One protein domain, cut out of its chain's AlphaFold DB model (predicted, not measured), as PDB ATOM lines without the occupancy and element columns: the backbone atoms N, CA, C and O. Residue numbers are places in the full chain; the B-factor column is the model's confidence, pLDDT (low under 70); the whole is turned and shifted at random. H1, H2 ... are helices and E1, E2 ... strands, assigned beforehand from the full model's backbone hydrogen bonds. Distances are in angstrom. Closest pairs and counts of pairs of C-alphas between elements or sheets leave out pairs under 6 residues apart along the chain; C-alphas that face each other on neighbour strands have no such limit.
ATOM      1  N   GLU A 386       4.509 -22.875   7.119       88.75
ATOM      2  CA  GLU A 386       5.433 -22.119   7.959       88.75
ATOM      3  C   GLU A 386       4.843 -21.821   9.343       88.75
ATOM      4  O   GLU A 386       3.646 -21.565   9.501       88.75
ATOM      5  N   THR A 387       5.716 -21.797  10.349       91.62
ATOM      6  CA  THR A 387       5.377 -21.389  11.715       91.62
ATOM      7  C   THR A 387       5.641 -19.895  11.887       91.62
ATOM      8  O   THR A 387       6.775 -19.434  11.755       91.62
ATOM      9  N   LEU A 388       4.603 -19.126  12.211       94.44
ATOM     10  CA  LEU A 388       4.707 -17.709  12.545       94.44
ATOM     11  C   LEU A 388       4.926 -17.531  14.052       94.44
ATOM     12  O   LEU A 388       3.987 -17.673  14.824       94.44
ATOM     13  N   ASP A 389       6.127 -17.137  14.473       95.56
ATOM     14  CA  ASP A 389       6.342 -16.587  15.818       95.56
ATOM     15  C   ASP A 389       5.991 -15.087  15.834       95.56
ATOM     16  O   ASP A 389       6.626 -14.276  15.161       95.56
ATOM     17  N   LEU A 390       4.971 -14.701  16.602       94.50
ATOM     18  CA  LEU A 390       4.521 -13.312  16.765       94.50
ATOM     19  C   LEU A 390       5.553 -12.426  17.486       94.50
ATOM     20  O   LEU A 390       5.549 -11.197  17.319       94.50
ATOM     21  N   SER A 391       6.422 -13.038  18.297       92.25
ATOM     22  CA  SER A 391       7.479 -12.362  19.049       92.25
ATOM     23  C   SER A 391       8.721 -12.109  18.185       92.25
ATOM     24  O   SER A 391       9.324 -11.037  18.281       92.25
ATOM     25  N   ASN A 392       9.048 -13.045  17.287       94.00
ATOM     26  CA  ASN A 392      10.211 -13.004  16.404       94.00
ATOM     27  C   ASN A 392       9.908 -13.619  15.013       94.00
ATOM     28  O   ASN A 392      10.390 -14.709  14.695       94.00
ATOM     29  N   PRO A 393       9.111 -12.945  14.164       93.06
ATOM     30  CA  PRO A 393       8.697 -13.493  12.874       93.06
ATOM     31  C   PRO A 393       9.872 -13.584  11.894       93.06
ATOM     32  O   PRO A 393      10.630 -12.625  11.727       93.06
ATOM     33  N   ASP A 394       9.984 -14.704  11.171       90.94
ATOM     34  CA  ASP A 394      10.968 -14.858  10.094       90.94
ATOM     35  C   ASP A 394      10.608 -13.955   8.902       90.94
ATOM     36  O   ASP A 394       9.901 -14.343   7.974       90.94
ATOM     37  N   THR A 395      11.127 -12.726   8.912       90.12
ATOM     38  CA  THR A 395      10.899 -11.717   7.859       90.12
ATOM     39  C   THR A 395      11.503 -12.072   6.490       90.12
ATOM     40  O   THR A 395      11.230 -11.401   5.480       90.12
ATOM     41  N   SER A 396      12.300 -13.145   6.399       88.06
ATOM     42  CA  SER A 396      12.699 -13.694   5.103       88.06
ATOM     43  C   SER A 396      11.513 -14.372   4.404       88.06
ATOM     44  O   SER A 396      11.390 -14.223   3.186       88.06
ATOM     45  N   LYS A 397      10.601 -14.972   5.186       86.06
ATOM     46  CA  LYS A 397       9.450 -15.790   4.770       86.06
ATOM     47  C   LYS A 397       8.083 -15.128   4.947       86.06
ATOM     48  O   LYS A 397       7.192 -15.344   4.131       86.06
ATOM     49  N   ILE A 398       7.915 -14.327   5.993       88.75
ATOM     50  CA  ILE A 398       6.664 -13.653   6.351       88.75
ATOM     51  C   ILE A 398       6.831 -12.147   6.143       88.75
ATOM     52  O   ILE A 398       7.712 -11.510   6.720       88.75
ATOM     53  N   LEU A 399       5.967 -11.549   5.328       87.00
ATOM     54  CA  LEU A 399       5.832 -10.102   5.249       87.00
ATOM     55  C   LEU A 399       5.083  -9.606   6.490       87.00
ATOM     56  O   LEU A 399       3.948 -10.010   6.729       87.00
ATOM     57  N   VAL A 400       5.707  -8.701   7.244       90.75
ATOM     58  CA  VAL A 400       5.104  -8.064   8.421       90.75
ATOM     59  C   VAL A 400       4.894  -6.582   8.136       90.75
ATOM     60  O   VAL A 400       5.851  -5.811   8.069       90.75
ATOM     61  N   HIS A 401       3.636  -6.173   7.978       86.12
ATOM     62  CA  HIS A 401       3.244  -4.764   7.882       86.12
ATOM     63  C   HIS A 401       2.750  -4.284   9.246       86.12
ATOM     64  O   HIS A 401       1.980  -4.981   9.898       86.12
ATOM     65  N   THR A 402       3.195  -3.112   9.701       90.38
ATOM     66  CA  THR A 402       2.808  -2.559  11.010       90.38
ATOM     67  C   THR A 402       2.162  -1.193  10.836       90.38
ATOM     68  O   THR A 402       2.752  -0.292  10.244       90.38
ATOM     69  N   GLU A 403       0.973  -1.020  11.404       88.56
ATOM     70  CA  GLU A 403       0.291   0.266  11.514       88.56
ATOM     71  C   GLU A 403       0.042   0.608  12.980       88.56
ATOM     72  O   GLU A 403      -0.340  -0.255  13.764       88.56
ATOM     73  N   THR A 404       0.166   1.882  13.345       89.69
ATOM     74  CA  THR A 404      -0.266   2.373  14.658       89.69
ATOM     75  C   THR A 404      -1.297   3.477  14.463       89.69
ATOM     76  O   THR A 404      -1.008   4.506  13.855       89.69
ATOM     77  N   LYS A 405      -2.520   3.261  14.961       75.31
ATOM     78  CA  LYS A 405      -3.655   4.196  14.869       75.31
ATOM     79  C   LYS A 405      -4.386   4.230  16.212       75.31
ATOM     80  O   LYS A 405      -4.711   3.181  16.758       75.31
ATOM     81  N   SER A 406      -4.631   5.423  16.754       77.69
ATOM     82  CA  SER A 406      -5.255   5.616  18.082       77.69
ATOM     83  C   SER A 406      -4.559   4.824  19.207       77.69
ATOM     84  O   SER A 406      -5.203   4.193  20.049       77.69
ATOM     85  N   GLU A 407      -3.220   4.829  19.172       85.19
ATOM     86  CA  GLU A 407      -2.303   4.070  20.048       85.19
ATOM     87  C   GLU A 407      -2.398   2.535  19.922       85.19
ATOM     88  O   GLU A 407      -1.626   1.824  20.560       85.19
ATOM     89  N   VAL A 408      -3.309   2.001  19.099       88.12
ATOM     90  CA  VAL A 408      -3.379   0.569  18.792       88.12
ATOM     91  C   VAL A 408      -2.354   0.252  17.719       88.12
ATOM     92  O   VAL A 408      -2.447   0.768  16.604       88.12
ATOM     93  N   THR A 409      -1.397  -0.610  18.052       92.69
ATOM     94  CA  THR A 409      -0.458  -1.173  17.081       92.69
ATOM     95  C   THR A 409      -1.042  -2.456  16.512       92.69
ATOM     96  O   THR A 409      -1.291  -3.418  17.243       92.69
ATOM     97  N   VAL A 410      -1.267  -2.453  15.204       91.06
ATOM     98  CA  VAL A 410      -1.728  -3.590  14.412       91.06
ATOM     99  C   VAL A 410      -0.555  -4.092  13.584       91.06
ATOM    100  O   VAL A 410       0.031  -3.323  12.824       91.06
ATOM    101  N   LYS A 411      -0.223  -5.376  13.712       92.69
ATOM    102  CA  LYS A 411       0.682  -6.060  12.784       92.69
ATOM    103  C   LYS A 411      -0.124  -7.019  11.923       92.69
ATOM    104  O   LYS A 411      -0.900  -7.813  12.454       92.69
ATOM    105  N   TYR A 412       0.099  -6.951  10.624       87.81
ATOM    106  CA  TYR A 412      -0.466  -7.830   9.616       87.81
ATOM    107  C   TYR A 412       0.655  -8.739   9.111       87.81
ATOM    108  O   TYR A 412       1.695  -8.238   8.676       87.81
ATOM    109  N   HIS A 413       0.457 -10.051   9.193       90.25
ATOM    110  CA  HIS A 413       1.443 -11.060   8.820       90.25
ATOM    111  C   HIS A 413       0.905 -11.865   7.637       90.25
ATOM    112  O   HIS A 413      -0.181 -12.443   7.719       90.25
ATOM    113  N   TYR A 414       1.683 -11.901   6.557       83.94
ATOM    114  CA  TYR A 414       1.339 -12.572   5.304       83.94
ATOM    115  C   TYR A 414       2.496 -13.474   4.862       83.94
ATOM    116  O   TYR A 414       3.652 -13.049   4.963       83.94
ATOM    117  N   PRO A 415       2.245 -14.669   4.307       83.94
ATOM    118  CA  PRO A 415       3.277 -15.414   3.596       83.94
ATOM    119  C   PRO A 415       3.815 -14.570   2.423       83.94
ATOM    120  O   PRO A 415       3.052 -13.982   1.659       83.94
ATOM    121  N   LYS A 416       5.141 -14.449   2.303       79.06
ATOM    122  CA  LYS A 416       5.808 -13.549   1.345       79.06
ATOM    123  C   LYS A 416       5.899 -14.107  -0.078       79.06
ATOM    124  O   LYS A 416       5.891 -13.323  -1.022       79.06
ATOM    125  N   ASP A 417       6.001 -15.427  -0.226       67.44
ATOM    126  CA  ASP A 417       6.056 -16.124  -1.518       67.44
ATOM    127  C   ASP A 417       4.789 -16.956  -1.744       67.44
ATOM    128  O   ASP A 417       4.825 -18.177  -1.705       67.44
ATOM    129  N   THR A 418       3.650 -16.304  -1.997       57.94
ATOM    130  CA  THR A 418       2.419 -17.020  -2.391       57.94
ATOM    131  C   THR A 418       2.388 -17.357  -3.892       57.94
ATOM    132  O   THR A 418       1.313 -17.588  -4.443       57.94
ATOM    133  N   SER A 419       3.531 -17.313  -4.596       51.00
ATOM    134  CA  SER A 419       3.602 -17.759  -6.000       51.00
ATOM    135  C   SER A 419       3.583 -19.286  -6.122       51.00
ATOM    136  O   SER A 419       3.373 -19.822  -7.208       51.00
ATOM    137  N   LYS A 420       3.773 -19.965  -4.988       56.41
ATOM    138  CA  LYS A 420       3.587 -21.397  -4.787       56.41
ATOM    139  C   LYS A 420       2.317 -21.588  -3.973       56.41
ATOM    140  O   LYS A 420       2.211 -21.023  -2.882       56.41
ATOM    141  N   ASP A 421       1.389 -22.385  -4.489       55.34
ATOM    142  CA  ASP A 421       0.074 -22.601  -3.872       55.34
ATOM    143  C   ASP A 421       0.166 -23.198  -2.450       55.34
ATOM    144  O   ASP A 421      -0.725 -22.988  -1.629       55.34
ATOM    145  N   ASP A 422       1.285 -23.857  -2.125       61.91
ATOM    146  CA  ASP A 422       1.528 -24.507  -0.833       61.91
ATOM    147  C   ASP A 422       2.092 -23.580   0.262       61.91
ATOM    148  O   ASP A 422       2.245 -24.011   1.407       61.91
ATOM    149  N   PHE A 423       2.447 -22.325  -0.037       71.00
ATOM    150  CA  PHE A 423       3.134 -21.461   0.931       71.00
ATOM    151  C   PHE A 423       2.157 -20.688   1.833       71.00
ATOM    152  O   PHE A 423       1.664 -19.608   1.498       71.00
ATOM    153  N   HIS A 424       1.903 -21.245   3.018       85.25
ATOM    154  CA  HIS A 424       0.932 -20.755   3.996       85.25
ATOM    155  C   HIS A 424       1.491 -20.790   5.428       85.25
ATOM    156  O   HIS A 424       2.490 -21.452   5.706       85.25
ATOM    157  N   ILE A 425       0.826 -20.102   6.355       89.69
ATOM    158  CA  ILE A 425       1.057 -20.244   7.797       89.69
ATOM    159  C   ILE A 425       0.259 -21.463   8.279       89.69
ATOM    160  O   ILE A 425      -0.971 -21.468   8.183       89.69
ATOM    161  N   SER A 426       0.943 -22.491   8.787       90.00
ATOM    162  CA  SER A 426       0.318 -23.692   9.373       90.00
ATOM    163  C   SER A 426       0.256 -23.660  10.900       90.00
ATOM    164  O   SER A 426      -0.510 -24.410  11.500       90.00
ATOM    165  N   SER A 427       1.029 -22.784  11.546       92.25
ATOM    166  CA  SER A 427       1.020 -22.612  13.000       92.25
ATOM    167  C   SER A 427       1.398 -21.185  13.398       92.25
ATOM    168  O   SER A 427       2.175 -20.521  12.709       92.25
ATOM    169  N   VAL A 428       0.845 -20.708  14.512       95.62
ATOM    170  CA  VAL A 428       1.145 -19.418  15.134       95.62
ATOM    171  C   VAL A 428       1.588 -19.645  16.576       95.62
ATOM    172  O   VAL A 428       0.857 -20.211  17.389       95.62
ATOM    173  N   MET A 429       2.772 -19.131  16.885       95.19
ATOM    174  CA  MET A 429       3.425 -19.161  18.187       95.19
ATOM    175  C   MET A 429       3.556 -17.737  18.743       95.19
ATOM    176  O   MET A 429       3.614 -16.761  17.997       95.19
ATOM    177  N   ASP A 430       3.661 -17.607  20.059       94.44
ATOM    178  CA  ASP A 430       4.065 -16.381  20.749       94.44
ATOM    179  C   ASP A 430       5.245 -16.728  21.664       94.44
ATOM    180  O   ASP A 430       5.071 -17.097  22.831       94.44
ATOM    181  N   GLY A 431       6.446 -16.740  21.077       91.50
ATOM    182  CA  GLY A 431       7.614 -17.401  21.656       91.50
ATOM    183  C   GLY A 431       7.399 -18.917  21.759       91.50
ATOM    184  O   GLY A 431       7.087 -19.578  20.774       91.50
ATOM    185  N   GLU A 432       7.535 -19.478  22.962       90.25
ATOM    186  CA  GLU A 432       7.335 -20.918  23.216       90.25
ATOM    187  C   GLU A 432       5.852 -21.332  23.344       90.25
ATOM    188  O   GLU A 432       5.553 -22.517  23.491       90.25
ATOM    189  N   VAL A 433       4.908 -20.384  23.317       91.75
ATOM    190  CA  VAL A 433       3.473 -20.665  23.493       91.75
ATOM    191  C   VAL A 433       2.803 -20.883  22.139       91.75
ATOM    192  O   VAL A 433       2.689 -19.942  21.358       91.75
ATOM    193  N   GLU A 434       2.302 -22.094  21.886       93.94
ATOM    194  CA  GLU A 434       1.415 -22.358  20.746       93.94
ATOM    195  C   GLU A 434       0.084 -21.615  20.934       93.94
ATOM    196  O   GLU A 434      -0.567 -21.721  21.976       93.94
ATOM    197  N   VAL A 435      -0.297 -20.822  19.931       96.12
ATOM    198  CA  VAL A 435      -1.549 -20.049  19.904       96.12
ATOM    199  C   VAL A 435      -2.583 -20.739  19.024       96.12
ATOM    200  O   VAL A 435      -3.757 -20.808  19.379       96.12
ATOM    201  N   TRP A 436      -2.139 -21.247  17.876       94.81
ATOM    202  CA  TRP A 436      -2.958 -21.963  16.908       94.81
ATOM    203  C   TRP A 436      -2.078 -22.857  16.040       94.81
ATOM    204  O   TRP A 436      -1.006 -22.436  15.620       94.81
ATOM    205  N   THR A 437      -2.577 -24.038  15.697       90.75
ATOM    206  CA  THR A 437      -2.031 -24.894  14.640       90.75
ATOM    207  C   THR A 437      -3.198 -25.367  13.780       90.75
ATOM    208  O   THR A 437      -4.310 -25.559  14.281       90.75
ATOM    209  N   CYS A 438      -2.978 -25.471  12.471       85.94
ATOM    210  CA  CYS A 438      -4.040 -25.723  11.511       85.94
ATOM    211  C   CYS A 438      -4.659 -27.121  11.679       85.94
ATOM    212  O   CYS A 438      -3.965 -28.115  11.907       85.94
ATOM    213  N   GLY A 439      -5.988 -27.201  11.573       79.50
ATOM    214  CA  GLY A 439      -6.696 -28.474  11.481       79.50
ATOM    215  C   GLY A 439      -6.471 -29.187  10.143       79.50
ATOM    216  O   GLY A 439      -5.848 -28.666   9.218       79.50
ATOM    217  N   THR A 440      -7.022 -30.394  10.015       75.56
ATOM    218  CA  THR A 440      -6.967 -31.183   8.777       75.56
ATOM    219  C   THR A 440      -7.566 -30.410   7.597       75.56
ATOM    220  O   THR A 440      -8.767 -30.154   7.581       75.56
ATOM    221  N   GLY A 441      -6.736 -30.061   6.609       69.06
ATOM    222  CA  GLY A 441      -7.155 -29.282   5.438       69.06
ATOM    223  C   GLY A 441      -7.369 -27.786   5.707       69.06
ATOM    224  O   GLY A 441      -7.816 -27.076   4.813       69.06
ATOM    225  N   GLU A 442      -7.054 -27.302   6.913       82.12
ATOM    226  CA  GLU A 442      -7.017 -25.872   7.216       82.12
ATOM    227  C   GLU A 442      -5.644 -25.283   6.836       82.12
ATOM    228  O   GLU A 442      -4.610 -25.905   7.071       82.12
ATOM    229  N   THR A 443      -5.614 -24.053   6.321       80.56
ATOM    230  CA  THR A 443      -4.391 -23.250   6.126       80.56
ATOM    231  C   THR A 443      -4.630 -21.802   6.564       80.56
ATOM    232  O   THR A 443      -5.778 -21.392   6.747       80.56
ATOM    233  N   SER A 444      -3.582 -20.986   6.727       83.19
ATOM    234  CA  SER A 444      -3.747 -19.537   6.908       83.19
ATOM    235  C   SER A 444      -2.879 -18.714   5.959       83.19
ATOM    236  O   SER A 444      -1.662 -18.875   5.890       83.19
ATOM    237  N   GLY A 445      -3.514 -17.780   5.246       82.94
ATOM    238  CA  GLY A 445      -2.834 -16.749   4.451       82.94
ATOM    239  C   GLY A 445      -2.707 -15.394   5.161       82.94
ATOM    240  O   GLY A 445      -2.120 -14.474   4.599       82.94
ATOM    241  N   LEU A 446      -3.280 -15.247   6.364       84.06
ATOM    242  CA  LEU A 446      -3.437 -13.964   7.053       84.06
ATOM    243  C   LEU A 446      -3.487 -14.143   8.573       84.06
ATOM    244  O   LEU A 446      -4.415 -14.764   9.096       84.06
ATOM    245  N   VAL A 447      -2.577 -13.476   9.285       91.38
ATOM    246  CA  VAL A 447      -2.615 -13.373  10.751       91.38
ATOM    247  C   VAL A 447      -2.451 -11.917  11.185       91.38
ATOM    248  O   VAL A 447      -1.424 -11.290  10.932       91.38
ATOM    249  N   ASN A 448      -3.441 -11.373  11.892       92.38
ATOM    250  CA  ASN A 448      -3.453  -9.989  12.371       92.38
ATOM    251  C   ASN A 448      -3.370  -9.942  13.898       92.38
ATOM    252  O   ASN A 448      -4.276 -10.425  14.575       92.38
ATOM    253  N   SER A 449      -2.327  -9.317  14.449       94.56
ATOM    254  CA  SER A 449      -2.196  -9.084  15.894       94.56
ATOM    255  C   SER A 449      -2.469  -7.623  16.244       94.56
ATOM    256  O   SER A 449      -1.912  -6.727  15.609       94.56
ATOM    257  N   TYR A 450      -3.245  -7.380  17.294       93.75
ATOM    258  CA  TYR A 450      -3.617  -6.051  17.782       93.75
ATOM    259  C   TYR A 450      -3.097  -5.877  19.203       93.75
ATOM    260  O   TYR A 450      -3.314  -6.747  20.044       93.75
ATOM    261  N   THR A 451      -2.412  -4.769  19.480       92.94
ATOM    262  CA  THR A 451      -1.748  -4.538  20.770       92.94
ATOM    263  C   THR A 451      -1.916  -3.101  21.255       92.94
ATOM    264  O   THR A 451      -1.625  -2.151  20.523       92.94
ATOM    265  N   LYS A 452      -2.383  -2.957  22.503       89.44
ATOM    266  CA  LYS A 452      -2.373  -1.729  23.324       89.44
ATOM    267  C   LYS A 452      -2.832  -2.097  24.737       89.44
ATOM    268  O   LYS A 452      -4.027  -2.177  25.011       89.44
ATOM    269  N   GLY A 453      -1.880  -2.372  25.628       83.62
ATOM    270  CA  GLY A 453      -2.142  -2.877  26.985       83.62
ATOM    271  C   GLY A 453      -2.572  -4.351  27.019       83.62
ATOM    272  O   GLY A 453      -1.943  -5.145  27.710       83.62
ATOM    273  N   SER A 454      -3.585  -4.724  26.236       86.81
ATOM    274  CA  SER A 454      -3.951  -6.111  25.919       86.81
ATOM    275  C   SER A 454      -3.429  -6.535  24.537       86.81
ATOM    276  O   SER A 454      -2.969  -5.694  23.753       86.81
ATOM    277  N   SER A 455      -3.521  -7.837  24.243       94.88
ATOM    278  CA  SER A 455      -3.189  -8.423  22.939       94.88
ATOM    279  C   SER A 455      -4.354  -9.254  22.404       94.88
ATOM    280  O   SER A 455      -4.887 -10.103  23.120       94.88
ATOM    281  N   LEU A 456      -4.711  -9.037  21.139       95.81
ATOM    282  CA  LEU A 456      -5.701  -9.820  20.396       95.81
ATOM    283  C   LEU A 456      -5.077 -10.372  19.113       95.81
ATOM    284  O   LEU A 456      -4.159  -9.764  18.557       95.81
ATOM    285  N   LEU A 457      -5.615 -11.480  18.613       97.38
ATOM    286  CA  LEU A 457      -5.218 -12.109  17.357       97.38
ATOM    287  C   LEU A 457      -6.457 -12.454  16.525       97.38
ATOM    288  O   LEU A 457      -7.469 -12.898  17.065       97.38
ATOM    289  N   LEU A 458      -6.359 -12.274  15.215       94.38
ATOM    290  CA  LEU A 458      -7.305 -12.763  14.219       94.38
ATOM    291  C   LEU A 458      -6.515 -13.598  13.213       94.38
ATOM    292  O   LEU A 458      -5.537 -13.109  12.646       94.38
ATOM    293  N   ILE A 459      -6.938 -14.840  13.000       93.00
ATOM    294  CA  ILE A 459      -6.366 -15.765  12.020       93.00
ATOM    295  C   ILE A 459      -7.431 -16.018  10.958       93.00
ATOM    296  O   ILE A 459      -8.523 -16.489  11.280       93.00
ATOM    297  N   GLY A 460      -7.130 -15.691   9.700       86.75
ATOM    298  CA  GLY A 460      -7.941 -16.127   8.565       86.75
ATOM    299  C   GLY A 460      -7.617 -17.587   8.272       86.75
ATOM    300  O   GLY A 460      -6.483 -17.883   7.896       86.75
ATOM    301  N   VAL A 461      -8.581 -18.478   8.487       86.06
ATOM    302  CA  VAL A 461      -8.451 -19.927   8.320       86.06
ATOM    303  C   VAL A 461      -9.195 -20.342   7.061       86.06
ATOM    304  O   VAL A 461     -10.421 -20.385   7.019       86.06
ATOM    305  N   ASP A 462      -8.432 -20.650   6.027       80.31
ATOM    306  CA  ASP A 462      -8.944 -21.195   4.782       80.31
ATOM    307  C   ASP A 462      -9.127 -22.711   4.894       80.31
ATOM    308  O   ASP A 462      -8.256 -23.404   5.420       80.31
ATOM    309  N   LYS A 463     -10.245 -23.213   4.368       78.38
ATOM    310  CA  LYS A 463     -10.590 -24.643   4.294       78.38
ATOM    311  C   LYS A 463     -10.799 -25.097   2.846       78.38
ATOM    312  O   LYS A 463     -11.630 -25.959   2.566       78.38
ATOM    313  N   GLY A 464     -10.105 -24.449   1.909       66.88
ATOM    314  CA  GLY A 464     -10.205 -24.638   0.462       66.88
ATOM    315  C   GLY A 464     -11.441 -23.968  -0.135       66.88
ATOM    316  O   GLY A 464     -11.331 -23.106  -1.009       66.88
ATOM    317  N   ASP A 465     -12.626 -24.354   0.343       66.50
ATOM    318  CA  ASP A 465     -13.896 -23.845  -0.173       66.50
ATOM    319  C   ASP A 465     -14.507 -22.692   0.637       66.50
ATOM    320  O   ASP A 465     -15.311 -21.939   0.074       66.50
ATOM    321  N   ASP A 466     -14.107 -22.542   1.900       70.44
ATOM    322  CA  ASP A 466     -14.628 -21.582   2.881       70.44
ATOM    323  C   ASP A 466     -13.482 -20.848   3.607       70.44
ATOM    324  O   ASP A 466     -12.383 -21.389   3.751       70.44
ATOM    325  N   LEU A 467     -13.746 -19.623   4.071       74.00
ATOM    326  CA  LEU A 467     -12.805 -18.786   4.822       74.00
ATOM    327  C   LEU A 467     -13.396 -18.438   6.192       74.00
ATOM    328  O   LEU A 467     -14.110 -17.445   6.365       74.00
ATOM    329  N   GLU A 468     -13.039 -19.241   7.188       84.38
ATOM    330  CA  GLU A 468     -13.359 -18.986   8.587       84.38
ATOM    331  C   GLU A 468     -12.389 -17.951   9.183       84.38
ATOM    332  O   GLU A 468     -11.268 -17.754   8.714       84.38
ATOM    333  N   HIS A 469     -12.805 -17.284  10.256       85.75
ATOM    334  CA  HIS A 469     -11.928 -16.441  11.061       85.75
ATOM    335  C   HIS A 469     -11.919 -16.951  12.501       85.75
ATOM    336  O   HIS A 469     -12.965 -16.974  13.151       85.75
ATOM    337  N   LYS A 470     -10.738 -17.314  13.010       92.44
ATOM    338  CA  LYS A 470     -10.535 -17.656  14.426       92.44
ATOM    339  C   LYS A 470      -9.990 -16.436  15.163       92.44
ATOM    340  O   LYS A 470      -9.120 -15.725  14.651       92.44
ATOM    341  N   TYR A 471     -10.514 -16.175  16.356       94.69
ATOM    342  CA  TYR A 471     -10.189 -14.988  17.150       94.69
ATOM    343  C   TYR A 471      -9.614 -15.412  18.491       94.69
ATOM    344  O   TYR A 471     -10.174 -16.281  19.153       94.69
ATOM    345  N   PHE A 472      -8.534 -14.772  18.931       97.38
ATOM    346  CA  PHE A 472      -7.898 -15.082  20.207       97.38
ATOM    347  C   PHE A 472      -7.681 -13.814  21.028       97.38
ATOM    348  O   PHE A 472      -7.317 -12.763  20.495       97.38
ATOM    349  N   GLY A 473      -7.876 -13.926  22.338       95.94
ATOM    350  CA  GLY A 473      -7.541 -12.888  23.311       95.94
ATOM    351  C   GLY A 473      -6.476 -13.387  24.280       95.94
ATOM    352  O   GLY A 473      -6.534 -14.536  24.727       95.94
ATOM    353  N   LYS A 474      -5.498 -12.537  24.609       93.62
ATOM    354  CA  LYS A 474      -4.462 -12.847  25.601       93.62
ATOM    355  C   LYS A 474      -4.867 -12.305  26.971       93.62
ATOM    356  O   LYS A 474      -4.877 -11.094  27.182       93.62
ATOM    357  N   VAL A 475      -5.167 -13.200  27.911       86.62
ATOM    358  CA  VAL A 475      -5.553 -12.869  29.293       86.62
ATOM    359  C   VAL A 475      -4.627 -13.589  30.266       86.62
ATOM    360  O   VAL A 475      -4.325 -14.766  30.090       86.62
ATOM    361  N   ASP A 476      -4.121 -12.859  31.262       84.62
ATOM    362  CA  ASP A 476      -3.136 -13.341  32.244       84.62
ATOM    363  C   ASP A 476      -1.916 -14.031  31.599       84.62
ATOM    364  O   ASP A 476      -1.405 -15.048  32.065       84.62
ATOM    365  N   GLY A 477      -1.468 -13.478  30.465       83.88
ATOM    366  CA  GLY A 477      -0.347 -13.992  29.675       83.88
ATOM    367  C   GLY A 477      -0.668 -15.207  28.796       83.88
ATOM    368  O   GLY A 477       0.183 -15.591  27.997       83.88
ATOM    369  N   LYS A 478      -1.874 -15.779  28.880       90.44
ATOM    370  CA  LYS A 478      -2.297 -16.954  28.109       90.44
ATOM    371  C   LYS A 478      -3.234 -16.570  26.976       90.44
ATOM    372  O   LYS A 478      -4.156 -15.779  27.164       90.44
ATOM    373  N   TRP A 479      -3.020 -17.166  25.812       96.31
ATOM    374  CA  TRP A 479      -3.969 -17.092  24.713       96.31
ATOM    375  C   TRP A 479      -5.153 -18.026  24.961       96.31
ATOM    376  O   TRP A 479      -4.998 -19.119  25.504       96.31
ATOM    377  N   ARG A 480      -6.341 -17.582  24.555       95.50
ATOM    378  CA  ARG A 480      -7.543 -18.409  24.427       95.50
ATOM    379  C   ARG A 480      -8.291 -18.003  23.167       95.50
ATOM    380  O   ARG A 480      -8.299 -16.819  22.827       95.50
ATOM    381  N   GLU A 481      -8.934 -18.962  22.519       96.00
ATOM    382  CA  GLU A 481      -9.921 -18.667  21.483       96.00
ATOM    383  C   GLU A 481     -11.134 -17.962  22.120       96.00
ATOM    384  O   GLU A 481     -11.506 -18.242  23.265       96.00
ATOM    385  N   VAL A 482     -11.702 -16.988  21.413       94.62
ATOM    386  CA  VAL A 482     -12.840 -16.166  21.845       94.62
ATOM    387  C   VAL A 482     -13.825 -15.996  20.692       94.62
ATOM    388  O   VAL A 482     -13.469 -16.114  19.522       94.62
ATOM    389  N   THR A 483     -15.077 -15.670  20.997       92.44
ATOM    390  CA  THR A 483     -16.054 -15.358  19.947       92.44
ATOM    391  C   THR A 483     -15.733 -14.024  19.263       92.44
ATOM    392  O   THR A 483     -15.193 -13.108  19.887       92.44
ATOM    393  N   LEU A 484     -16.173 -13.845  18.008       89.12
ATOM    394  CA  LEU A 484     -16.116 -12.549  17.304       89.12
ATOM    395  C   LEU A 484     -16.685 -11.399  18.158       89.12
ATOM    396  O   LEU A 484     -16.156 -10.291  18.162       89.12
ATOM    397  N   LYS A 485     -17.752 -11.662  18.920       87.62
ATOM    398  CA  LYS A 485     -18.393 -10.677  19.800       87.62
ATOM    399  C   LYS A 485     -17.482 -10.227  20.945       87.62
ATOM    400  O   LYS A 485     -17.460  -9.043  21.277       87.62
ATOM    401  N   GLU A 486     -16.751 -11.155  21.553       90.44
ATOM    402  CA  GLU A 486     -15.783 -10.861  22.614       90.44
ATOM    403  C   GLU A 486     -14.551 -10.156  22.049       90.44
ATOM    404  O   GLU A 486     -14.157  -9.119  22.579       90.44
ATOM    405  N   PHE A 487     -14.026 -10.636  20.917       92.31
ATOM    406  CA  PHE A 487     -12.935  -9.993  20.188       92.31
ATOM    407  C   PHE A 487     -13.262  -8.537  19.831       92.31
ATOM    408  O   PHE A 487     -12.488  -7.636  20.145       92.31
ATOM    409  N   LEU A 488     -14.431  -8.274  19.229       87.19
ATOM    410  CA  LEU A 488     -14.862  -6.916  18.887       87.19
ATOM    411  C   LEU A 488     -15.013  -6.043  20.132       87.19
ATOM    412  O   LEU A 488     -14.562  -4.900  20.128       87.19
ATOM    413  N   LYS A 489     -15.604  -6.569  21.210       88.81
ATOM    414  CA  LYS A 489     -15.731  -5.847  22.482       88.81
ATOM    415  C   LYS A 489     -14.357  -5.432  23.021       88.81
ATOM    416  O   LYS A 489     -14.163  -4.252  23.306       88.81
ATOM    417  N   GLU A 490     -13.413  -6.367  23.131       90.38
ATOM    418  CA  GLU A 490     -12.055  -6.084  23.617       90.38
ATOM    419  C   GLU A 490     -11.301  -5.134  22.662       90.38
ATOM    420  O   GLU A 490     -10.590  -4.243  23.118       90.38
ATOM    421  N   PHE A 491     -11.522  -5.229  21.348       89.00
ATOM    422  CA  PHE A 491     -10.940  -4.337  20.337       89.00
ATOM    423  C   PHE A 491     -11.481  -2.897  20.393       89.00
ATOM    424  O   PHE A 491     -10.718  -1.940  20.231       89.00
ATOM    425  N   TYR A 492     -12.779  -2.705  20.648       86.94
ATOM    426  CA  TYR A 492     -13.359  -1.371  20.848       86.94
ATOM    427  C   TYR A 492     -12.931  -0.756  22.186       86.94
ATOM    428  O   TYR A 492     -12.584   0.426  22.220       86.94
ATOM    429  N   GLU A 493     -12.875  -1.561  23.257       87.19
ATOM    430  CA  GLU A 493     -12.317  -1.154  24.554       87.19
ATOM    431  C   GLU A 493     -10.842  -0.734  24.407       87.19
ATOM    432  O   GLU A 493     -10.465   0.345  24.863       87.19
ATOM    433  N   MET A 494     -10.038  -1.505  23.667       88.38
ATOM    434  CA  MET A 494      -8.650  -1.178  23.319       88.38
ATOM    435  C   MET A 494      -8.546   0.164  22.566       88.38
ATOM    436  O   MET A 494      -7.731   1.022  22.913       88.38
ATOM    437  N   LYS A 495      -9.407   0.407  21.571       83.69
ATOM    438  CA  LYS A 495      -9.445   1.685  20.835       83.69
ATOM    439  C   LYS A 495      -9.922   2.887  21.660       83.69
ATOM    440  O   LYS A 495      -9.808   4.007  21.171       83.69
ATOM    441  N   GLY A 496     -10.439   2.686  22.875       77.88
ATOM    442  CA  GLY A 496     -11.044   3.751  23.680       77.88
ATOM    443  C   GLY A 496     -12.352   4.289  23.090       77.88
ATOM    444  O   GLY A 496     -12.741   5.416  23.387       77.88
TER     445      GLY A 496
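Overview. This is residues 386 to 496 of the 502 residues of the protein "Signal peptide-containing protein" of Theileria equi strain WA (UniProt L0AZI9). A strongly twisted sheet of six strands has the small sheet E1, E4, E5 packed over part of one face, a partial sandwich, and the helix H1 over the other face. The chain changes from sheet to sheet three times before E6 to E9 and H1 complete the larger side. The printed part has 111 residues, with nine named strands followed by one helix, and is mostly strand; the larger sheet, E2 E3 E6 E7 E8 E9, is antiparallel and the smaller, E1 E4 E5, is mixed. It is compact, with a radius of gyration of the C-alphas of 13.7 A, and spans 41 by 27 by 25 A, only just elongated.

Arrangement. E1, residues 386 to 389, is the parallel neighbour of E4, residues 425 to 430, with N 388 and O 427 2.8 A apart. E2, residues 398 to 405, and E3, residues 408 to 415, form a hairpin, with N 401 and O 412 at 2.9 A. E4 and E5, residues 433 to 437, form another, with N 428 and O 436 at 2.8 A. E6, residues 443 to 452, is antiparallel to E3, with N 411 and O 449 at 2.9 A, and bends by 51 degrees at residue 446. E6, E7 at 454 to 462, E8 at 467 to 475 and E9 at 478 to 482 make a meander, each strand the antiparallel neighbour of the one before; N 448 and O 458, N 457 and O 472, and N 482 and O 471 are each 2.8 A apart. The sheets form a sandwich, face to face, their facing parts 8.7 A centre to centre; the closest C-alphas of E4 and E6, Ile 425 and Ser 444, are 4.9 A apart. H1, residues 484 to 495, is on the larger sheet at a height of 8.2 A, making two layers, helix on sheet. It lies over E6, E7 and, only just, with 3 C-alphas, E8; its closest C-alphas to E8 are Leu 484 and Tyr 471, 6.4 A. It runs along the strands, only just, at 29 degrees to E6 on the local plane. In H1 every O i to N i+4 pair is within hydrogen-bond range.

Along the chain. E1 begins at C-alpha 386 (5.433, -22.119, 7.959). First to last C-alpha, E2 measures 22.3 A, E3 23.0 A, E6 27.6 A, E7 26.4 A, E8 26.2 A and H1 16.1 A; E1, E4, E5 and E9 are shorter. H1 ends at C-alpha 495 (-9.445, 1.685, 20.835).

Size, cuts and confidence. The C-alphas of Lys 420 and Gly 496, the two farthest apart, are 40.7 A apart. The printed part has no cut and no long link. Mean pLDDT of the printed part is 86.5; residues 417 to 422, 441 and 464 to 465 are under 70.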